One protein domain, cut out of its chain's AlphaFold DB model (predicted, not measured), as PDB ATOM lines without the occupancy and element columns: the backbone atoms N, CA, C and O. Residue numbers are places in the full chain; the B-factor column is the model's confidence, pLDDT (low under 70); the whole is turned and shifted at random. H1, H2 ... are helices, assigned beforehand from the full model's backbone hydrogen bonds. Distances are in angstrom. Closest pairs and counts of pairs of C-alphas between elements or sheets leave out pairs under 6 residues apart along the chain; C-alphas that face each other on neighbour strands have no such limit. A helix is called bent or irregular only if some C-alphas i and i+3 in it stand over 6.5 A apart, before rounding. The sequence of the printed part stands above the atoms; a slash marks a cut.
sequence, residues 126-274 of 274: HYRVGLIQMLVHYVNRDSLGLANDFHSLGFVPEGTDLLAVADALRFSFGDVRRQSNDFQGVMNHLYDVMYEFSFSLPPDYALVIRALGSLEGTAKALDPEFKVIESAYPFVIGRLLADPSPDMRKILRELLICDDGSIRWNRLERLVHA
ATOM      1  N   HIS A 126      -3.092  11.635 115.768       87.62
ATOM      2  CA  HIS A 126      -4.333  12.170 115.196       87.62
ATOM      3  C   HIS A 126      -5.563  11.364 115.639       87.62
ATOM      4  O   HIS A 126      -6.579  11.955 115.991       87.62
ATOM      5  N   TYR A 127      -5.441  10.038 115.742       88.19
ATOM      6  CA  TYR A 127      -6.503   9.192 116.279       88.19
ATOM      7  C   TYR A 127      -6.723   9.410 117.779       88.19
ATOM      8  O   TYR A 127      -7.869   9.445 118.223       88.19
ATOM      9  N   ARG A 128      -5.654   9.637 118.560       91.25
ATOM     10  CA  ARG A 128      -5.774   9.980 119.992       91.25
ATOM     11  C   ARG A 128      -6.517  11.294 120.207       91.25
ATOM     12  O   ARG A 128      -7.415  11.362 121.036       91.25
ATOM     13  N   VAL A 129      -6.169  12.325 119.435       92.56
ATOM     14  CA  VAL A 129      -6.872  13.617 119.461       92.56
ATOM     15  C   VAL A 129      -8.341  13.432 119.071       92.56
ATOM     16  O   VAL A 129      -9.213  13.975 119.744       92.56
ATOM     17  N   GLY A 130      -8.624  12.597 118.066       91.88
ATOM     18  CA  GLY A 130      -9.988  12.216 117.698       91.88
ATOM     19  C   GLY A 130     -10.766  11.549 118.836       91.88
ATOM     20  O   GLY A 130     -11.897  11.936 119.100       91.88
ATOM     21  N   LEU A 131     -10.158  10.608 119.572       90.69
ATOM     22  CA  LEU A 131     -10.784   9.976 120.747       90.69
ATOM     23  C   LEU A 131     -11.138  10.998 121.835       90.69
ATOM     24  O   LEU A 131     -12.222  10.934 122.415       90.69
ATOM     25  N   ILE A 132     -10.231  11.941 122.106       93.56
ATOM     26  CA  ILE A 132     -10.448  13.029 123.068       93.56
ATOM     27  C   ILE A 132     -11.631  13.893 122.613       93.56
ATOM     28  O   ILE A 132     -12.529  14.161 123.410       93.56
ATOM     29  N   GLN A 133     -11.658  14.295 121.340       94.44
ATOM     30  CA  GLN A 133     -12.728  15.121 120.782       94.44
ATOM     31  C   GLN A 133     -14.090  14.412 120.834       94.44
ATOM     32  O   GLN A 133     -15.056  14.979 121.351       94.44
ATOM     33  N   MET A 134     -14.134  13.139 120.437       92.00
ATOM     34  CA  MET A 134     -15.332  12.305 120.529       92.00
ATOM     35  C   MET A 134     -15.847  12.198 121.963       92.00
ATOM     36  O   MET A 134     -17.049  12.337 122.194       92.00
ATOM     37  N   LEU A 135     -14.962  11.975 122.945       90.50
ATOM     38  CA  LEU A 135     -15.368  11.898 124.350       90.50
ATOM     39  C   LEU A 135     -15.955  13.230 124.830       90.50
ATOM     40  O   LEU A 135     -16.979  13.243 125.515       90.50
ATOM     41  N   VAL A 136     -15.341  14.351 124.440       91.44
ATOM     42  CA  VAL A 136     -15.839  15.697 124.749       91.44
ATOM     43  C   VAL A 136     -17.239  15.904 124.178       91.44
ATOM     44  O   VAL A 136     -18.139  16.296 124.927       91.44
ATOM     45  N   HIS A 137     -17.463  15.620 122.894       92.56
ATOM     46  CA  HIS A 137     -18.780  15.778 122.279       92.56
ATOM     47  C   HIS A 137     -19.815  14.815 122.870       92.56
ATOM     48  O   HIS A 137     -20.934  15.231 123.173       92.56
ATOM     49  N   TYR A 138     -19.433  13.565 123.140       90.12
ATOM     50  CA  TYR A 138     -20.308  12.567 123.752       90.12
ATOM     51  C   TYR A 138     -20.793  12.991 125.149       90.12
ATOM     52  O   TYR A 138     -22.000  13.053 125.395       90.12
ATOM     53  N   VAL A 139     -19.879  13.366 126.054       86.31
ATOM     54  CA  VAL A 139     -20.222  13.793 127.428       86.31
ATOM     55  C   VAL A 139     -21.069  15.067 127.428       86.31
ATOM     56  O   VAL A 139     -21.981  15.235 128.245       86.31
ATOM     57  N   ASN A 140     -20.818  15.968 126.478       86.06
ATOM     58  CA  ASN A 140     -21.579  17.205 126.338       86.06
ATOM     59  C   ASN A 140     -22.882  17.048 125.541       86.06
ATOM     60  O   ASN A 140     -23.589  18.044 125.371       86.06
ATOM     61  N   ARG A 141     -23.228  15.821 125.113       87.75
ATOM     62  CA  ARG A 141     -24.403  15.504 124.281       87.75
ATOM     63  C   ARG A 141     -24.458  16.348 123.000       87.75
ATOM     64  O   ARG A 141     -25.530  16.719 122.528       87.75
ATOM     65  N   ASP A 142     -23.288  16.660 122.454       90.62
ATOM     66  CA  ASP A 142     -23.113  17.430 121.229       90.62
ATOM     67  C   ASP A 142     -23.208  16.492 120.023       90.62
ATOM     68  O   ASP A 142     -22.209  15.975 119.526       90.62
ATOM     69  N   SER A 143     -24.438  16.187 119.606       93.81
ATOM     70  CA  SER A 143     -24.674  15.186 118.564       93.81
ATOM     71  C   SER A 143     -24.131  15.605 117.198       93.81
ATOM     72  O   SER A 143     -23.657  14.756 116.448       93.81
ATOM     73  N   LEU A 144     -24.146  16.907 116.892       94.56
ATOM     74  CA  LEU A 144     -23.569  17.433 115.659       94.56
ATOM     75  C   LEU A 144     -22.040  17.399 115.706       94.56
ATOM     76  O   LEU A 144     -21.424  16.973 114.732       94.56
ATOM     77  N   GLY A 145     -21.423  17.796 116.823       94.75
ATOM     78  CA  GLY A 145     -19.979  17.644 117.013       94.75
ATOM     79  C   GLY A 145     -19.538  16.191 116.830       94.75
ATOM     80  O   GLY A 145     -18.661  15.907 116.021       94.75
ATOM     81  N   LEU A 146     -20.237  15.252 117.475       94.56
ATOM     82  CA  LEU A 146     -19.915  13.829 117.386       94.56
ATOM     83  C   LEU A 146     -20.105  13.256 115.967       94.56
ATOM     84  O   LEU A 146     -19.290  12.454 115.519       94.56
ATOM     85  N   ALA A 147     -21.134  13.688 115.227       95.38
ATOM     86  CA  ALA A 147     -21.311  13.307 113.822       95.38
ATOM     87  C   ALA A 147     -20.156  13.805 112.932       95.38
ATOM     88  O   ALA A 147     -19.676  13.072 112.065       95.38
ATOM     89  N   ASN A 148     -19.675  15.031 113.169       94.94
ATOM     90  CA  ASN A 148     -18.513  15.576 112.464       94.94
ATOM     91  C   ASN A 148     -17.218  14.832 112.818       94.94
ATOM     92  O   ASN A 148     -16.381  14.627 111.934       94.94
ATOM     93  N   ASP A 149     -17.054  14.392 114.068       94.50
ATOM     94  CA  ASP A 149     -15.906  13.572 114.471       94.50
ATOM     95  C   ASP A 149     -15.903  12.239 113.723       94.50
ATOM     96  O   ASP A 149     -14.890  11.860 113.139       94.50
ATOM     97  N   PHE A 150     -17.050  11.552 113.672       93.19
ATOM     98  CA  PHE A 150     -17.190  10.299 112.931       93.19
ATOM     99  C   PHE A 150     -16.843  10.461 111.453       93.19
ATOM    100  O   PHE A 150     -16.175   9.602 110.883       93.19
ATOM    101  N   HIS A 151     -17.241  11.570 110.834       92.94
ATOM    102  CA  HIS A 151     -16.858  11.865 109.458       92.94
ATOM    103  C   HIS A 151     -15.355  12.120 109.315       92.94
ATOM    104  O   HIS A 151     -14.705  11.517 108.465       92.94
ATOM    105  N   SER A 152     -14.787  12.953 110.187       90.56
ATOM    106  CA  SER A 152     -13.365  13.321 110.155       90.56
ATOM    107  C   SER A 152     -12.437  12.126 110.386       90.56
ATOM    108  O   SER A 152     -11.316  12.102 109.881       90.56
ATOM    109  N   LEU A 153     -12.905  11.128 111.136       89.31
ATOM    110  CA  LEU A 153     -12.191   9.883 111.414       89.31
ATOM    111  C   LEU A 153     -12.442   8.783 110.373       89.31
ATOM    112  O   LEU A 153     -11.891   7.690 110.498       89.31
ATOM    113  N   GLY A 154     -13.262   9.058 109.356       89.75
ATOM    114  CA  GLY A 154     -13.600   8.101 108.304       89.75
ATOM    115  C   GLY A 154     -14.511   6.967 108.771       89.75
ATOM    116  O   GLY A 154     -14.518   5.905 108.154       89.75
ATOM    117  N   PHE A 155     -15.262   7.159 109.861       91.81
ATOM    118  CA  PHE A 155     -16.182   6.142 110.374       91.81
ATOM    119  C   PHE A 155     -17.465   6.073 109.564       91.81
ATOM    120  O   PHE A 155     -18.061   5.006 109.480       91.81
ATOM    121  N   VAL A 156     -17.886   7.190 108.970       93.12
ATOM    122  CA  VAL A 156     -19.031   7.245 108.055       93.12
ATOM    123  C   VAL A 156     -18.564   7.419 106.611       93.12
ATOM    124  O   VAL A 156     -17.590   8.141 106.378       93.12
ATOM    125  N   PRO A 157     -19.260   6.817 105.631       92.62
ATOM    126  CA  PRO A 157     -18.953   7.008 104.216       92.62
ATOM    127  C   PRO A 157     -18.992   8.485 103.791       92.62
ATOM    128  O   PRO A 157     -19.783   9.281 104.310       92.62
ATOM    129  N   GLU A 158     -18.183   8.852 102.796       91.50
ATOM    130  CA  GLU A 158     -18.284  10.165 102.152       91.50
ATOM    131  C   GLU A 158     -19.688  10.392 101.563       91.50
ATOM    132  O   GLU A 158     -20.315   9.476 101.030       91.50
ATOM    133  N   GLY A 159     -20.189  11.626 101.661       91.00
ATOM    134  CA  GLY A 159     -21.531  11.992 101.191       91.00
ATOM    135  C   GLY A 159     -22.679  11.634 102.144       91.00
ATOM    136  O   GLY A 159     -23.830  11.917 101.817       91.00
ATOM    137  N   THR A 160     -22.390  11.053 103.314       95.06
ATOM    138  CA  THR A 160     -23.392  10.817 104.368       95.06
ATOM    139  C   THR A 160     -23.960  12.146 104.881       95.06
ATOM    140  O   THR A 160     -23.209  13.088 105.139       95.06
ATOM    141  N   ASP A 161     -25.281  12.223 105.063       95.62
ATOM    142  CA  ASP A 161     -25.936  13.390 105.661       95.62
ATOM    143  C   ASP A 161     -25.634  13.461 107.166       95.62
ATOM    144  O   ASP A 161     -26.221  12.749 107.982       95.62
ATOM    145  N   LEU A 162     -24.703  14.340 107.538       95.56
ATOM    146  CA  LEU A 162     -24.269  14.501 108.925       95.56
ATOM    147  C   LEU A 162     -25.363  15.072 109.835       95.56
ATOM    148  O   LEU A 162     -25.311  14.841 111.043       95.56
ATOM    149  N   LEU A 163     -26.356  15.788 109.293       96.69
ATOM    150  CA  LEU A 163     -27.494  16.253 110.088       96.69
ATOM    151  C   LEU A 163     -28.397  15.079 110.463       96.69
ATOM    152  O   LEU A 163     -28.797  14.973 111.621       96.69
ATOM    153  N   ALA A 164     -28.633  14.155 109.527       95.62
ATOM    154  CA  ALA A 164     -29.368  12.924 109.806       95.62
ATOM    155  C   ALA A 164     -28.650  12.064 110.863       95.62
ATOM    156  O   ALA A 164     -29.283  11.608 111.818       95.62
ATOM    157  N   VAL A 165     -27.321  11.921 110.764       95.44
ATOM    158  CA  VAL A 165     -26.507  11.238 111.791       95.44
ATOM    159  C   VAL A 165     -26.649  11.934 113.148       95.44
ATOM    160  O   VAL A 165     -26.877  11.283 114.169       95.44
ATOM    161  N   ALA A 166     -26.543  13.266 113.179       95.44
ATOM    162  CA  ALA A 166     -26.663  14.051 114.402       95.44
ATOM    163  C   ALA A 166     -28.053  13.929 115.049       95.44
ATOM    164  O   ALA A 166     -28.156  13.931 116.278       95.44
ATOM    165  N   ASP A 167     -29.118  13.812 114.260       94.25
ATOM    166  CA  ASP A 167     -30.472  13.628 114.775       94.25
ATOM    167  C   ASP A 167     -30.705  12.211 115.307       94.25
ATOM    168  O   ASP A 167     -31.282  12.063 116.389       94.25
ATOM    169  N   ALA A 168     -30.162  11.184 114.649       92.56
ATOM    170  CA  ALA A 168     -30.177   9.815 115.166       92.56
ATOM    171  C   ALA A 168     -29.404   9.698 116.496       92.56
ATOM    172  O   ALA A 168     -29.895   9.114 117.466       92.56
ATOM    173  N   LEU A 169     -28.233  10.341 116.594       92.06
ATOM    174  CA  LEU A 169     -27.464  10.433 117.842       92.06
ATOM    175  C   LEU A 169     -28.239  11.164 118.943       92.06
ATOM    176  O   LEU A 169     -28.272  10.709 120.087       92.06
ATOM    177  N   ARG A 170     -28.897  12.281 118.609       90.88
ATOM    178  CA  ARG A 170     -29.722  13.051 119.551       90.88
ATOM    179  C   ARG A 170     -30.878  12.215 120.094       90.88
ATOM    180  O   ARG A 170     -31.141  12.261 121.295       90.88
ATOM    181  N   PHE A 171     -31.541  11.448 119.229       88.00
ATOM    182  CA  PHE A 171     -32.600  10.523 119.624       88.00
ATOM    183  C   PHE A 171     -32.064   9.436 120.564       88.00
ATOM    184  O   PHE A 171     -32.633   9.223 121.634       88.00
ATOM    185  N   SER A 172     -30.923   8.827 120.225       84.81
ATOM    186  CA  SER A 172     -30.272   7.810 121.060       84.81
ATOM    187  C   SER A 172     -29.893   8.342 122.450       84.81
ATOM    188  O   SER A 172     -30.143   7.683 123.458       84.81
ATOM    189  N   PHE A 173     -29.377   9.572 122.542       81.81
ATOM    190  CA  PHE A 173     -29.067  10.217 123.826       81.81
ATOM    191  C   PHE A 173     -30.296  10.512 124.694       81.81
ATOM    192  O   PHE A 173     -30.156  10.647 125.911       81.81
ATOM    193  N   GLY A 174     -31.477  10.652 124.086       74.38
ATOM    194  CA  GLY A 174     -32.740  10.890 124.782       74.38
ATOM    195  C   GLY A 174     -33.388   9.626 125.356       74.38
ATOM    196  O   GLY A 174     -34.324   9.741 126.150       74.38
ATOM    197  N   ASP A 175     -32.913   8.431 124.989       72.38
ATOM    198  CA  ASP A 175     -33.479   7.174 125.477       72.38
ATOM    199  C   ASP A 175     -33.024   6.877 126.915       72.38
ATOM    200  O   ASP A 175     -31.925   6.391 127.186       72.38
ATOM    201  N   VAL A 176     -33.929   7.131 127.863       58.50
ATOM    202  CA  VAL A 176     -33.740   6.882 129.301       58.50
ATOM    203  C   VAL A 176     -33.380   5.418 129.594       58.50
ATOM    204  O   VAL A 176     -32.713   5.136 130.588       58.50
ATOM    205  N   ARG A 177     -33.761   4.472 128.724       56.38
ATOM    206  CA  ARG A 177     -33.468   3.039 128.898       56.38
ATOM    207  C   ARG A 177     -31.996   2.694 128.669       56.38
ATOM    208  O   ARG A 177     -31.586   1.593 129.025       56.38
ATOM    209  N   ARG A 178     -31.209   3.608 128.092       57.38
ATOM    210  CA  ARG A 178     -29.799   3.393 127.744       57.38
ATOM    211  C   ARG A 178     -28.815   4.199 128.602       57.38
ATOM    212  O   ARG A 178     -27.629   4.176 128.321       57.38
ATOM    213  N   GLN A 179     -29.255   4.824 129.701       59.59
ATOM    214  CA  GLN A 179     -28.475   5.747 130.559       59.59
ATOM    215  C   GLN A 179     -27.171   5.226 131.207       59.59
ATOM    216  O   GLN A 179     -26.588   5.916 132.045       59.59
ATOM    217  N   SER A 180     -26.679   4.046 130.848       64.50
ATOM    218  CA  SER A 180     -25.409   3.553 131.358       64.50
ATOM    219  C   SER A 180     -24.225   4.311 130.745       64.50
ATOM    220  O   SER A 180     -24.095   4.427 129.525       64.50
ATOM    221  N   ASN A 181     -23.350   4.818 131.615       69.12
ATOM    222  CA  ASN A 181     -22.076   5.454 131.258       69.12
ATOM    223  C   ASN A 181     -20.910   4.444 131.241       69.12
ATOM    224  O   ASN A 181     -19.741   4.837 131.280       69.12
ATOM    225  N   ASP A 182     -21.227   3.152 131.236       74.88
ATOM    226  CA  ASP A 182     -20.264   2.085 131.009       74.88
ATOM    227  C   ASP A 182     -20.011   1.891 129.503       74.88
ATOM    228  O   ASP A 182     -20.768   2.366 128.653       74.88
ATOM    229  N   PHE A 183     -18.916   1.224 129.154       77.12
ATOM    230  CA  PHE A 183     -18.480   1.021 127.777       77.12
ATOM    231  C   PHE A 183     -19.562   0.329 126.948       77.12
ATOM    232  O   PHE A 183     -19.870   0.762 125.837       77.12
ATOM    233  N   GLN A 184     -20.191  -0.707 127.510       77.62
ATOM    234  CA  GLN A 184     -21.287  -1.410 126.845       77.62
ATOM    235  C   GLN A 184     -22.478  -0.480 126.563       77.62
ATOM    236  O   GLN A 184     -23.049  -0.535 125.476       77.62
ATOM    237  N   GLY A 185     -22.842   0.393 127.503       77.12
ATOM    238  CA  GLY A 185     -23.885   1.401 127.343       77.12
ATOM    239  C   GLY A 185     -23.572   2.396 126.231       77.12
ATOM    240  O   GLY A 185     -24.424   2.646 125.379       77.12
ATOM    241  N   VAL A 186     -22.334   2.896 126.172       79.56
ATOM    242  CA  VAL A 186     -21.867   3.756 125.068       79.56
ATOM    243  C   VAL A 186     -21.986   3.030 123.729       79.56
ATOM    244  O   VAL A 186     -22.576   3.567 122.794       79.56
ATOM    245  N   MET A 187     -21.485   1.796 123.635       82.12
ATOM    246  CA  MET A 187     -21.568   1.012 122.400       82.12
ATOM    247  C   MET A 187     -23.023   0.752 121.990       82.12
ATOM    248  O   MET A 187     -23.352   0.868 120.813       82.12
ATOM    249  N   ASN A 188     -23.915   0.493 122.949       80.25
ATOM    250  CA  ASN A 188     -25.345   0.318 122.690       80.25
ATOM    251  C   ASN A 188     -26.019   1.617 122.208       80.25
ATOM    252  O   ASN A 188     -26.904   1.554 121.359       80.25
ATOM    253  N   HIS A 189     -25.614   2.792 122.712       77.25
ATOM    254  CA  HIS A 189     -26.110   4.076 122.203       77.25
ATOM    255  C   HIS A 189     -25.733   4.293 120.739       77.25
ATOM    256  O   HIS A 189     -26.518   4.847 119.970       77.25
ATOM    257  N   LEU A 190     -24.521   3.892 120.365       84.88
ATOM    258  CA  LEU A 190     -23.996   4.138 119.032       84.88
ATOM    259  C   LEU A 190     -24.414   3.058 118.032       84.88
ATOM    260  O   LEU A 190     -24.490   3.363 116.849       84.88
ATOM    261  N   TYR A 191     -24.735   1.840 118.482       85.25
ATOM    262  CA  TYR A 191     -24.992   0.688 117.609       85.25
ATOM    263  C   TYR A 191     -26.042   0.951 116.523       85.25
ATOM    264  O   TYR A 191     -25.781   0.680 115.353       85.25
ATOM    265  N   ASP A 192     -27.205   1.506 116.882       84.50
ATOM    266  CA  ASP A 192     -28.277   1.742 115.904       84.50
ATOM    267  C   ASP A 192     -27.850   2.758 114.839       84.50
ATOM    268  O   ASP A 192     -28.066   2.534 113.651       84.50
ATOM    269  N   VAL A 193     -27.165   3.828 115.257       89.25
ATOM    270  CA  VAL A 193     -26.612   4.846 114.351       89.25
ATOM    271  C   VAL A 193     -25.524   4.233 113.468       89.25
ATOM    272  O   VAL A 193     -25.492   4.450 112.259       89.25
ATOM    273  N   MET A 194     -24.648   3.416 114.051       90.06
ATOM    274  CA  MET A 194     -23.591   2.729 113.317       90.06
ATOM    275  C   MET A 194     -24.161   1.816 112.229       90.06
ATOM    276  O   MET A 194     -23.643   1.791 111.113       90.06
ATOM    277  N   TYR A 195     -25.230   1.086 112.544       88.94
ATOM    278  CA  TYR A 195     -25.899   0.199 111.603       88.94
ATOM    279  C   TYR A 195     -26.641   0.976 110.507       88.94
ATOM    280  O   TYR A 195     -26.476   0.677 109.327       88.94
ATOM    281  N   GLU A 196     -27.420   1.994 110.882       91.62
ATOM    282  CA  GLU A 196     -28.224   2.806 109.959       91.62
ATOM    283  C   GLU A 196     -27.361   3.532 108.919       91.62
ATOM    284  O   GLU A 196     -27.666   3.512 107.727       91.62
ATOM    285  N   PHE A 197     -26.242   4.116 109.353       93.00
ATOM    286  CA  PHE A 197     -25.371   4.931 108.501       93.00
ATOM    287  C   PHE A 197     -24.153   4.168 107.963       93.00
ATOM    288  O   PHE A 197     -23.212   4.782 107.461       93.00
ATOM    289  N   SER A 198     -24.167   2.829 108.032       90.12
ATOM    290  CA  SER A 198     -23.117   1.958 107.475       90.12
ATOM    291  C   SER A 198     -21.707   2.314 107.961       90.12
ATOM    292  O   SER A 198     -20.778   2.461 107.163       90.12
ATOM    293  N   PHE A 199     -21.547   2.468 109.277       90.88
ATOM    294  CA  PHE A 199     -20.258   2.805 109.865       90.88
ATOM    295  C   PHE A 199     -19.201   1.738 109.560       90.88
ATOM    296  O   PHE A 199     -19.459   0.535 109.639       90.88
ATOM    297  N   SER A 200     -17.976   2.183 109.301       87.50
ATOM    298  CA  SER A 200     -16.800   1.331 109.173       87.50
ATOM    299  C   SER A 200     -15.737   1.778 110.164       87.50
ATOM    300  O   SER A 200     -15.286   2.916 110.131       87.50
ATOM    301  N   LEU A 201     -15.337   0.892 111.074       82.81
ATOM    302  CA  LEU A 201     -14.280   1.190 112.034       82.81
ATOM    303  C   LEU A 201     -12.911   0.903 111.404       82.81
ATOM    304  O   LEU A 201     -12.654  -0.247 111.031       82.81
ATOM    305  N   PRO A 202     -12.006   1.894 111.333       80.06
ATOM    306  CA  PRO A 202     -10.628   1.653 110.938       80.06
ATOM    307  C   PRO A 202      -9.963   0.627 111.874       80.06
ATOM    308  O   PRO A 202     -10.259   0.613 113.075       80.06
ATOM    309  N   PRO A 203      -9.039  -0.213 111.370       78.06
ATOM    310  CA  PRO A 203      -8.389  -1.258 112.166       78.06
ATOM    311  C   PRO A 203      -7.740  -0.751 113.462       78.06
ATOM    312  O   PRO A 203      -7.814  -1.429 114.488       78.06
ATOM    313  N   ASP A 204      -7.171   0.458 113.436       75.69
ATOM    314  CA  ASP A 204      -6.537   1.095 114.596       75.69
ATOM    315  C   ASP A 204      -7.523   1.281 115.766       75.69
ATOM    316  O   ASP A 204      -7.177   1.063 116.928       75.69
ATOM    317  N   TYR A 205      -8.792   1.594 115.474       80.38
ATOM    318  CA  TYR A 205      -9.836   1.767 116.488       80.38
ATOM    319  C   TYR A 205     -10.392   0.451 117.026       80.38
ATOM    320  O   TYR A 205     -10.845   0.405 118.170       80.38
ATOM    321  N   ALA A 206     -10.331  -0.636 116.253       81.06
ATOM    322  CA  ALA A 206     -10.790  -1.941 116.723       81.06
ATOM    323  C   ALA A 206      -9.960  -2.438 117.923       81.06
ATOM    324  O   ALA A 206     -10.507  -3.026 118.860       81.06
ATOM    325  N   LEU A 207      -8.649  -2.170 117.927       81.31
ATOM    326  CA  LEU A 207      -7.773  -2.485 119.060       81.31
ATOM    327  C   LEU A 207      -8.050  -1.590 120.273       81.31
ATOM    328  O   LEU A 207      -8.030  -2.079 121.399       81.31
ATOM    329  N   VAL A 208      -8.369  -0.313 120.054       84.44
ATOM    330  CA  VAL A 208      -8.754   0.617 121.129       84.44
ATOM    331  C   VAL A 208     -10.061   0.185 121.793       84.44
ATOM    332  O   VAL A 208     -10.139   0.149 123.017       84.44
ATOM    333  N   ILE A 209     -11.074  -0.191 121.006       83.62
ATOM    334  CA  ILE A 209     -12.350  -0.721 121.512       83.62
ATOM    335  C   ILE A 209     -12.103  -1.958 122.382       83.62
ATOM    336  O   ILE A 209     -12.678  -2.076 123.462       83.62
ATOM    337  N   ARG A 210     -11.207  -2.856 121.950       82.62
ATOM    338  CA  ARG A 210     -10.806  -4.026 122.744       82.62
ATOM    339  C   ARG A 210     -10.118  -3.627 124.051       82.62
ATOM    340  O   ARG A 210     -10.495  -4.146 125.097       82.62
ATOM    341  N   ALA A 211      -9.174  -2.687 123.993       85.50
ATOM    342  CA  ALA A 211      -8.459  -2.189 125.165       85.50
ATOM    343  C   ALA A 211      -9.417  -1.566 126.192       85.50
ATOM    344  O   ALA A 211      -9.334  -1.884 127.374       85.50
ATOM    345  N   LEU A 212     -10.360  -0.731 125.745       83.81
ATOM    346  CA  LEU A 212     -11.372  -0.103 126.600       83.81
ATOM    347  C   LEU A 212     -12.344  -1.126 127.201       83.81
ATOM    348  O   LEU A 212     -12.661  -1.037 128.385       83.81
ATOM    349  N   GLY A 213     -12.779  -2.115 126.415       83.31
ATOM    350  CA  GLY A 213     -13.630  -3.200 126.904       83.31
ATOM    351  C   GLY A 213     -12.931  -4.075 127.950       83.31
ATOM    352  O   GLY A 213     -13.520  -4.381 128.985       83.31
ATOM    353  N   SER A 214     -11.664  -4.437 127.716       83.38
ATOM    354  CA  SER A 214     -10.847  -5.199 128.672       83.38
ATOM    355  C   SER A 214     -10.566  -4.382 129.940       83.38
ATOM    356  O   SER A 214     -10.764  -4.878 131.045       83.38
ATOM    357  N   LEU A 215     -10.236  -3.092 129.799       81.75
ATOM    358  CA  LEU A 215     -10.075  -2.160 130.917       81.75
ATOM    359  C   LEU A 215     -11.336  -2.075 131.782       81.75
ATOM    360  O   LEU A 215     -11.243  -2.181 133.002       81.75
ATOM    361  N   GLU A 216     -12.513  -1.911 131.172       83.69
ATOM    362  CA  GLU A 216     -13.771  -1.886 131.918       83.69
ATOM    363  C   GLU A 216     -14.067  -3.234 132.582       83.69
ATOM    364  O   GLU A 216     -14.476  -3.255 133.741       83.69
ATOM    365  N   GLY A 217     -13.843  -4.355 131.893       83.06
ATOM    366  CA  GLY A 217     -14.009  -5.688 132.475       83.06
ATOM    367  C   GLY A 217     -13.110  -5.896 133.697       83.06
ATOM    368  O   GLY A 217     -13.578  -6.345 134.746       83.06
ATOM    369  N   THR A 218     -11.842  -5.495 133.588       81.00
ATOM    370  CA  THR A 218     -10.864  -5.512 134.679       81.00
ATOM    371  C   THR A 218     -11.298  -4.625 135.837       81.00
ATOM    372  O   THR A 218     -11.293  -5.067 136.987       81.00
ATOM    373  N   ALA A 219     -11.709  -3.394 135.546       82.38
ATOM    374  CA  ALA A 219     -12.146  -2.451 136.559       82.38
ATOM    375  C   ALA A 219     -13.425  -2.932 137.259       82.38
ATOM    376  O   ALA A 219     -13.451  -2.957 138.483       82.38
ATOM    377  N   LYS A 220     -14.428  -3.440 136.529       84.00
ATOM    378  CA  LYS A 220     -15.684  -3.976 137.093       84.00
ATOM    379  C   LYS A 220     -15.505  -5.238 137.930       84.00
ATOM    380  O   LYS A 220     -16.231  -5.433 138.903       84.00
ATOM    381  N   ALA A 221     -14.531  -6.085 137.593       78.19
ATOM    382  CA  ALA A 221     -14.170  -7.228 138.432       78.19
ATOM    383  C   ALA A 221     -13.670  -6.793 139.825       78.19
ATOM    384  O   ALA A 221     -13.715  -7.573 140.778       78.19
ATOM    385  N   LEU A 222     -13.194  -5.550 139.945       75.44
ATOM    386  CA  LEU A 222     -12.630  -4.982 141.163       75.44
ATOM    387  C   LEU A 222     -13.528  -3.908 141.800       75.44
ATOM    388  O   LEU A 222     -13.468  -3.716 143.011       75.44
ATOM    389  N   ASP A 223     -14.368  -3.234 141.031       77.44
ATOM    390  CA  ASP A 223     -15.357  -2.256 141.473       77.44
ATOM    391  C   ASP A 223     -16.614  -2.382 140.594       77.44
ATOM    392  O   ASP A 223     -16.644  -1.854 139.482       77.44
ATOM    393  N   PRO A 224     -17.664  -3.085 141.058       81.31
ATOM    394  CA  PRO A 224     -18.876  -3.302 140.271       81.31
ATOM    395  C   PRO A 224     -19.602  -2.021 139.835       81.31
ATOM    396  O   PRO A 224     -20.372  -2.075 138.876       81.31
ATOM    397  N   GLU A 225     -19.378  -0.889 140.513       80.00
ATOM    398  CA  GLU A 225     -19.982   0.406 140.171       80.00
ATOM    399  C   GLU A 225     -19.109   1.242 139.221       80.00
ATOM    400  O   GLU A 225     -19.457   2.378 138.894       80.00
ATOM    401  N   PHE A 226     -17.990   0.685 138.747       80.75
ATOM    402  CA  PHE A 226     -17.065   1.368 137.856       80.75
ATOM    403  C   PHE A 226     -17.731   1.829 136.555       80.75
ATOM    404  O   PHE A 226     -18.397   1.059 135.853       80.75
ATOM    405  N   LYS A 227     -17.462   3.087 136.188       80.19
ATOM    406  CA  LYS A 227     -17.911   3.696 134.935       80.19
ATOM    407  C   LYS A 227     -16.735   4.337 134.212       80.19
ATOM    408  O   LYS A 227     -16.135   5.308 134.687       80.19
ATOM    409  N   VAL A 228     -16.435   3.809 133.027       81.06
ATOM    410  CA  VAL A 228     -15.265   4.216 132.239       81.06
ATOM    411  C   VAL A 228     -15.308   5.696 131.848       81.06
ATOM    412  O   VAL A 228     -14.293   6.380 131.942       81.06
ATOM    413  N   ILE A 229     -16.480   6.220 131.472       83.19
ATOM    414  CA  ILE A 229     -16.622   7.609 131.007       83.19
ATOM    415  C   ILE A 229     -16.417   8.605 132.147       83.19
ATOM    416  O   ILE A 229     -15.714   9.598 131.968       83.19
ATOM    417  N   GLU A 230     -16.986   8.324 133.322       82.62
ATOM    418  CA  GLU A 230     -16.845   9.182 134.509       82.62
ATOM    419  C   GLU A 230     -15.385   9.258 134.966       82.62
ATOM    420  O   GLU A 230     -14.933  10.308 135.408       82.62
ATOM    421  N   SER A 231     -14.619   8.185 134.764       81.69
ATOM    422  CA  SER A 231     -13.198   8.152 135.111       81.69
ATOM    423  C   SER A 231     -12.288   8.755 134.033       81.69
ATOM    424  O   SER A 231     -11.265   9.363 134.341       81.69
ATOM    425  N   ALA A 232     -12.645   8.602 132.754       85.75
ATOM    426  CA  ALA A 232     -11.861   9.115 131.632       85.75
ATOM    427  C   ALA A 232     -12.002  10.631 131.449       85.75
ATOM    428  O   ALA A 232     -11.061  11.292 131.003       85.75
ATOM    429  N   TYR A 233     -13.170  11.194 131.771       87.06
ATOM    430  CA  TYR A 233     -13.454  12.597 131.491       87.06
ATOM    431  C   TYR A 233     -12.518  13.568 132.238       87.06
ATOM    432  O   TYR A 233     -11.916  14.402 131.556       87.06
ATOM    433  N   PRO A 234     -12.267  13.443 133.560       87.25
ATOM    434  CA  PRO A 234     -11.300  14.298 134.257       87.25
ATOM    435  C   PRO A 234      -9.891  14.237 133.650       87.25
ATOM    436  O   PRO A 234      -9.240  15.270 133.480       87.25
ATOM    437  N   PHE A 235      -9.442  13.044 133.237       88.38
ATOM    438  CA  PHE A 235      -8.161  12.873 132.545       88.38
ATOM    439  C   PHE A 235      -8.125  13.659 131.227       88.38
ATOM    440  O   PHE A 235      -7.168  14.390 130.958       88.38
ATOM    441  N   VAL A 236      -9.182  13.554 130.414       91.25
ATOM    442  CA  VAL A 236      -9.302  14.286 129.144       91.25
ATOM    443  C   VAL A 236      -9.271  15.795 129.357       91.25
ATOM    444  O   VAL A 236      -8.565  16.496 128.632       91.25
ATOM    445  N   ILE A 237      -9.968  16.304 130.371       90.50
ATOM    446  CA  ILE A 237      -9.949  17.731 130.704       90.50
ATOM    447  C   ILE A 237      -8.553  18.181 131.131       90.50
ATOM    448  O   ILE A 237      -8.044  19.169 130.598       90.50
ATOM    449  N   GLY A 238      -7.899  17.433 132.023       89.44
ATOM    450  CA  GLY A 238      -6.514  17.698 132.408       89.44
ATOM    451  C   GLY A 238      -5.587  17.753 131.191       89.44
ATOM    452  O   GLY A 238      -4.779  18.675 131.059       89.44
ATOM    453  N   ARG A 239      -5.769  16.832 130.236       90.44
ATOM    454  CA  ARG A 239      -4.988  16.795 128.995       90.44
ATOM    455  C   ARG A 239      -5.261  17.996 128.087       90.44
ATOM    456  O   ARG A 239      -4.304  18.566 127.569       90.44
ATOM    457  N   LEU A 240      -6.516  18.410 127.918       91.38
ATOM    458  CA  LEU A 240      -6.888  19.604 127.142       91.38
ATOM    459  C   LEU A 240      -6.299  20.892 127.727       91.38
ATOM    460  O   LEU A 240      -5.908  21.795 126.987       91.38
ATOM    461  N   LEU A 241      -6.228  20.982 129.055       90.00
ATOM    462  CA  LEU A 241      -5.629  22.125 129.740       90.00
ATOM    463  C   LEU A 241      -4.101  22.143 129.570       90.00
ATOM    464  O   LEU A 241      -3.533  23.204 129.279       90.00
ATOM    465  N   ALA A 242      -3.463  20.977 129.709       89.69
ATOM    466  CA  ALA A 242      -2.013  20.814 129.690       89.69
ATOM    467  C   ALA A 242      -1.388  20.832 128.282       89.69
ATOM    468  O   ALA A 242      -0.277  21.334 128.127       89.69
ATOM    469  N   ASP A 243      -2.060  20.304 127.253       90.00
ATOM    470  CA  ASP A 243      -1.521  20.245 125.888       90.00
ATOM    471  C   ASP A 243      -1.642  21.605 125.169       90.00
ATOM    472  O   ASP A 243      -2.754  22.090 124.940       90.00
ATOM    473  N   PRO A 244      -0.529  22.251 124.768       91.62
ATOM    474  CA  PRO A 244      -0.580  23.548 124.105       91.62
ATOM    475  C   PRO A 244      -0.829  23.466 122.593       91.62
ATOM    476  O   PRO A 244      -0.884  24.511 121.945       91.62
ATOM    477  N   SER A 245      -0.936  22.268 122.012       93.19
ATOM    478  CA  SER A 245      -1.065  22.106 120.563       93.19
ATOM    479  C   SER A 245      -2.332  22.763 119.997       93.19
ATOM    480  O   SER A 245      -3.360  22.817 120.679       93.19
ATOM    481  N   PRO A 246      -2.297  23.228 118.731       94.06
ATOM    482  CA  PRO A 246      -3.441  23.890 118.105       94.06
ATOM    483  C   PRO A 246      -4.734  23.067 118.154       94.06
ATOM    484  O   PRO A 246      -5.785  23.619 118.471       94.06
ATOM    485  N   ASP A 247      -4.653  21.755 117.915       93.06
ATOM    486  CA  ASP A 247      -5.824  20.867 117.912       93.06
ATOM    487  C   ASP A 247      -6.471  20.781 119.302       93.06
ATOM    488  O   ASP A 247      -7.679  20.948 119.448       93.06
ATOM    489  N   MET A 248      -5.664  20.605 120.353       94.06
ATOM    490  CA  MET A 248      -6.163  20.511 121.730       94.06
ATOM    491  C   MET A 248      -6.725  21.848 122.216       94.06
ATOM    492  O   MET A 248      -7.763  21.891 122.879       94.06
ATOM    493  N   ARG A 249      -6.099  22.966 121.823       93.75
ATOM    494  CA  ARG A 249      -6.620  24.313 122.096       93.75
ATOM    495  C   ARG A 249      -7.929  24.587 121.366       93.75
ATOM    496  O   ARG A 249      -8.799  25.241 121.938       93.75
ATOM    497  N   LYS A 250      -8.093  24.073 120.145       93.12
ATOM    498  CA  LYS A 250      -9.354  24.144 119.402       93.12
ATOM    499  C   LYS A 250     -10.462  23.391 120.140       93.12
ATOM    500  O   LYS A 250     -11.491  23.999 120.415       93.12
ATOM    501  N   ILE A 251     -10.217  22.147 120.559       94.25
ATOM    502  CA  ILE A 251     -11.194  21.345 121.318       94.25
ATOM    503  C   ILE A 251     -11.561  22.039 122.639       94.25
ATOM    504  O   ILE A 251     -12.738  22.178 122.965       94.25
ATOM    505  N   LEU A 252     -10.573  22.543 123.389       93.31
ATOM    506  CA  LEU A 252     -10.820  23.277 124.635       93.31
ATOM    507  C   LEU A 252     -11.647  24.551 124.400       93.31
ATOM    508  O   LEU A 252     -12.538  24.873 125.189       93.31
ATOM    509  N   ARG A 253     -11.372  25.279 123.311       92.25
ATOM    510  CA  ARG A 253     -12.146  26.461 122.922       92.25
ATOM    511  C   ARG A 253     -13.587  26.087 122.589       92.25
ATOM    512  O   ARG A 253     -14.485  26.741 123.098       92.25
ATOM    513  N   GLU A 254     -13.815  25.060 121.777       91.31
ATOM    514  CA  GLU A 254     -15.159  24.585 121.401       91.31
ATOM    515  C   GLU A 254     -15.947  24.063 122.613       91.31
ATOM    516  O   GLU A 254     -17.165  24.248 122.721       91.31
ATOM    517  N   LEU A 255     -15.245  23.467 123.579       91.06
ATOM    518  CA  LEU A 255     -15.815  23.048 124.852       91.06
ATOM    519  C   LEU A 255     -16.308  24.245 125.683       91.06
ATOM    520  O   LEU A 255     -17.392  24.164 126.258       91.06
ATOM    521  N   LEU A 256     -15.548  25.340 125.753       91.69
ATOM    522  CA  LEU A 256     -15.797  26.444 126.693       91.69
ATOM    523  C   LEU A 256     -16.489  27.670 126.092       91.69
ATOM    524  O   LEU A 256     -17.143  28.414 126.823       91.69
ATOM    525  N   ILE A 257     -16.336  27.905 124.792       92.06
ATOM    526  CA  ILE A 257     -16.705  29.154 124.125       92.06
ATOM    527  C   ILE A 257     -17.702  28.853 122.996       92.06
ATOM    528  O   ILE A 257     -17.574  27.878 122.252       92.06
ATOM    529  N   CYS A 258     -18.747  29.664 122.901       87.44
ATOM    530  CA  CYS A 258     -19.699  29.679 121.796       87.44
ATOM    531  C   CYS A 258     -19.090  30.347 120.551       87.44
ATOM    532  O   CYS A 258     -18.093  31.065 120.630       87.44
ATOM    533  N   ASP A 259     -19.724  30.179 119.390       84.06
ATOM    534  CA  ASP A 259     -19.248  30.813 118.150       84.06
ATOM    535  C   ASP A 259     -19.326  32.348 118.200       84.06
ATOM    536  O   ASP A 259     -18.513  33.032 117.582       84.06
ATOM    537  N   ASP A 260     -20.246  32.888 119.004       88.12
ATOM    538  CA  ASP A 260     -20.400  34.323 119.275       88.12
ATOM    539  C   ASP A 260     -19.406  34.878 120.316       88.12
ATOM    540  O   ASP A 260     -19.434  36.067 120.632       88.12
ATOM    541  N   GLY A 261     -18.517  34.035 120.854       89.06
ATOM    542  CA  GLY A 261     -17.527  34.407 121.866       89.06
ATOM    543  C   GLY A 261     -18.029  34.374 123.313       89.06
ATOM    544  O   GLY A 261     -17.235  34.617 124.223       89.06
ATOM    545  N   SER A 262     -19.303  34.055 123.558       92.38
ATOM    546  CA  SER A 262     -19.836  33.880 124.914       92.38
ATOM    547  C   SER A 262     -19.347  32.581 125.573       92.38
ATOM    548  O   SER A 262     -18.942  31.630 124.903       92.38
ATOM    549  N   ILE A 263     -19.361  32.531 126.909       92.56
ATOM    550  CA  ILE A 263     -18.935  31.352 127.678       92.56
ATOM    551  C   ILE A 263     -20.092  30.354 127.798       92.56
ATOM    552  O   ILE A 263     -21.210  30.712 128.174       92.56
ATOM    553  N   ARG A 264     -19.802  29.071 127.573       90.50
ATOM    554  CA  ARG A 264     -20.715  27.948 127.824       90.50
ATOM    555  C   ARG A 264     -20.725  27.596 129.317       90.50
ATOM    556  O   ARG A 264     -20.146  26.588 129.719       90.50
ATOM    557  N   TRP A 265     -21.393  28.410 130.138       87.62
ATOM    558  CA  TRP A 265     -21.406  28.275 131.609       87.62
ATOM    559  C   TRP A 265     -21.734  26.862 132.103       87.62
ATOM    560  O   TRP A 265     -20.978  26.315 132.894       87.62
ATOM    561  N   ASN A 266     -22.757  26.210 131.542       84.31
ATOM    562  CA  ASN A 266     -23.120  24.833 131.910       84.31
ATOM    563  C   ASN A 266     -21.987  23.818 131.689       84.31
ATOM    564  O   ASN A 266     -21.905  22.817 132.399       84.31
ATOM    565  N   ARG A 267     -21.142  24.023 130.667       84.31
ATOM    566  CA  ARG A 267     -19.993  23.148 130.403       84.31
ATOM    567  C   ARG A 267     -18.868  23.464 131.383       84.31
ATOM    568  O   ARG A 267     -18.307  22.538 131.950       84.31
ATOM    569  N   LEU A 268     -18.604  24.746 131.646       83.88
ATOM    570  CA  LEU A 268     -17.614  25.179 132.633       83.88
ATOM    571  C   LEU A 268     -17.945  24.689 134.052       83.88
ATOM    572  O   LEU A 268     -17.065  24.168 134.725       83.88
ATOM    573  N   GLU A 269     -19.199  24.791 134.489       82.00
ATOM    574  CA  GLU A 269     -19.640  24.283 135.796       82.00
ATOM    575  C   GLU A 269     -19.362  22.782 135.937       82.00
ATOM    576  O   GLU A 269     -18.804  22.352 136.943       82.00
ATOM    577  N   ARG A 270     -19.651  21.981 134.900       74.00
ATOM    578  CA  ARG A 270     -19.306  20.549 134.903       74.00
ATOM    579  C   ARG A 270     -17.808  20.301 135.026       74.00
ATOM    580  O   ARG A 270     -17.440  19.303 135.620       74.00
ATOM    581  N   LEU A 271     -16.961  21.170 134.475       75.00
ATOM    582  CA  LEU A 271     -15.506  21.038 134.607       75.00
ATOM    583  C   LEU A 271     -15.016  21.366 136.013       75.00
ATOM    584  O   LEU A 271     -14.060  20.760 136.468       75.00
ATOM    585  N   VAL A 272     -15.650  22.325 136.687       77.62
ATOM    586  CA  VAL A 272     -15.301  22.690 138.068       77.62
ATOM    587  C   VAL A 272     -15.752  21.614 139.062       77.62
ATOM    588  O   VAL A 272     -15.171  21.489 140.137       77.62
ATOM    589  N   HIS A 273     -16.781  20.840 138.710       70.81
ATOM    590  CA  HIS A 273     -17.325  19.758 139.532       70.81
ATOM    591  C   HIS A 273     -16.812  18.351 139.175       70.81
ATOM    592  O   HIS A 273     -17.157  17.413 139.895       70.81
ATOM    593  N   ALA A 274     -16.055  18.199 138.083       58.28
ATOM    594  CA  ALA A 274     -15.445  16.939 137.643       58.28
ATOM    595  C   ALA A 274     -14.082  16.712 138.308       58.28
ATOM    596  O   ALA A 274     -13.771  15.533 138.575       58.28
TER     597      ALA A 274
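AT A GLANCE: This is residues 126 to 274 of the 274 residues of the protein "Ubiquinone biosynthesis protein ubiB" of Zea mays (UniProt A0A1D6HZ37). Look for H1 near the middle, with H2, H6 and H7 packed round it and the long H5 on a fourth side, a little farther off. H3 packs on H2, H4 bridges from H3 to H5, and H8 sits at the end of H7. The 149 printed residues hold eight named helices, H1 to H8 in chain order, and no named strand: all helix, the packing part aligned, part crossed. The whole is compact, with a radius of gyration of the C-alphas of 15.4 A and spans of 42 by 39 by 31 A.

HOW THE PARTS SIT: Start at H1, residues 126 to 139; it forms a hairpin with H2, residues 143 to 152, at a shallow tilt of 14 degrees, closest C-alphas His 137 and Leu 146, 5.4 A. H3, residues 162 to 174, touches H2 at a steep tilt of 48 degrees, closest C-alphas Ser 143 and Ala 166, 4.8 A. H4, residues 183 to 196, touches H3 with residues 189 to 193 alone, closest C-alphas Ser 172 and His 189, 5.7 A; the two form a hairpin. H4 also forms a hairpin with H5, residues 203 to 222, at a shallow tilt of 33 degrees, only just short of steep, closest C-alphas Phe 183 and Gly 213, 6.5 A. H5 and H1 are near each other. H6, residues 228 to 242, touches H1 with residues 233 to 236 alone, closest C-alphas Ile 132 and Val 236, 6.3 A. H7, residues 246 to 256, touches H1 and runs the same way at 2 degrees, closest C-alphas Gln 133 and Ile 251, 6.4 A. H8, residues 265 to 273, touches H7, about perpendicular at 76 degrees, closest C-alphas Leu 256 and Leu 268, 6.3 A. Every O i to N i+4 pair is within hydrogen-bond range in H1, H2, H3, H7 and H8; H4 has 8 of 10, H5 13 of 16, H6 9 of 11.

IN THESE COORDINATES: Find C-alpha 126 at (-4.333, 12.170, 115.196); H1 runs 20.1 A from there. H5 runs 29.5 A to C-alpha 222 at (-12.630, -4.982, 141.163), H6 21.4 A and H4 20.4 A. H4 is irregular: C-alphas 189 and 192 are 7.1 A apart. H8 ends at C-alpha 273, (-17.325, 19.758, 139.532).

THE WHOLE: The C-alphas farthest apart, Ala 221 and Asp 260, are 46.2 A apart. The printed part has no cut, and no link is long. Confidence is under 70 at residues 176 to 181 and 274.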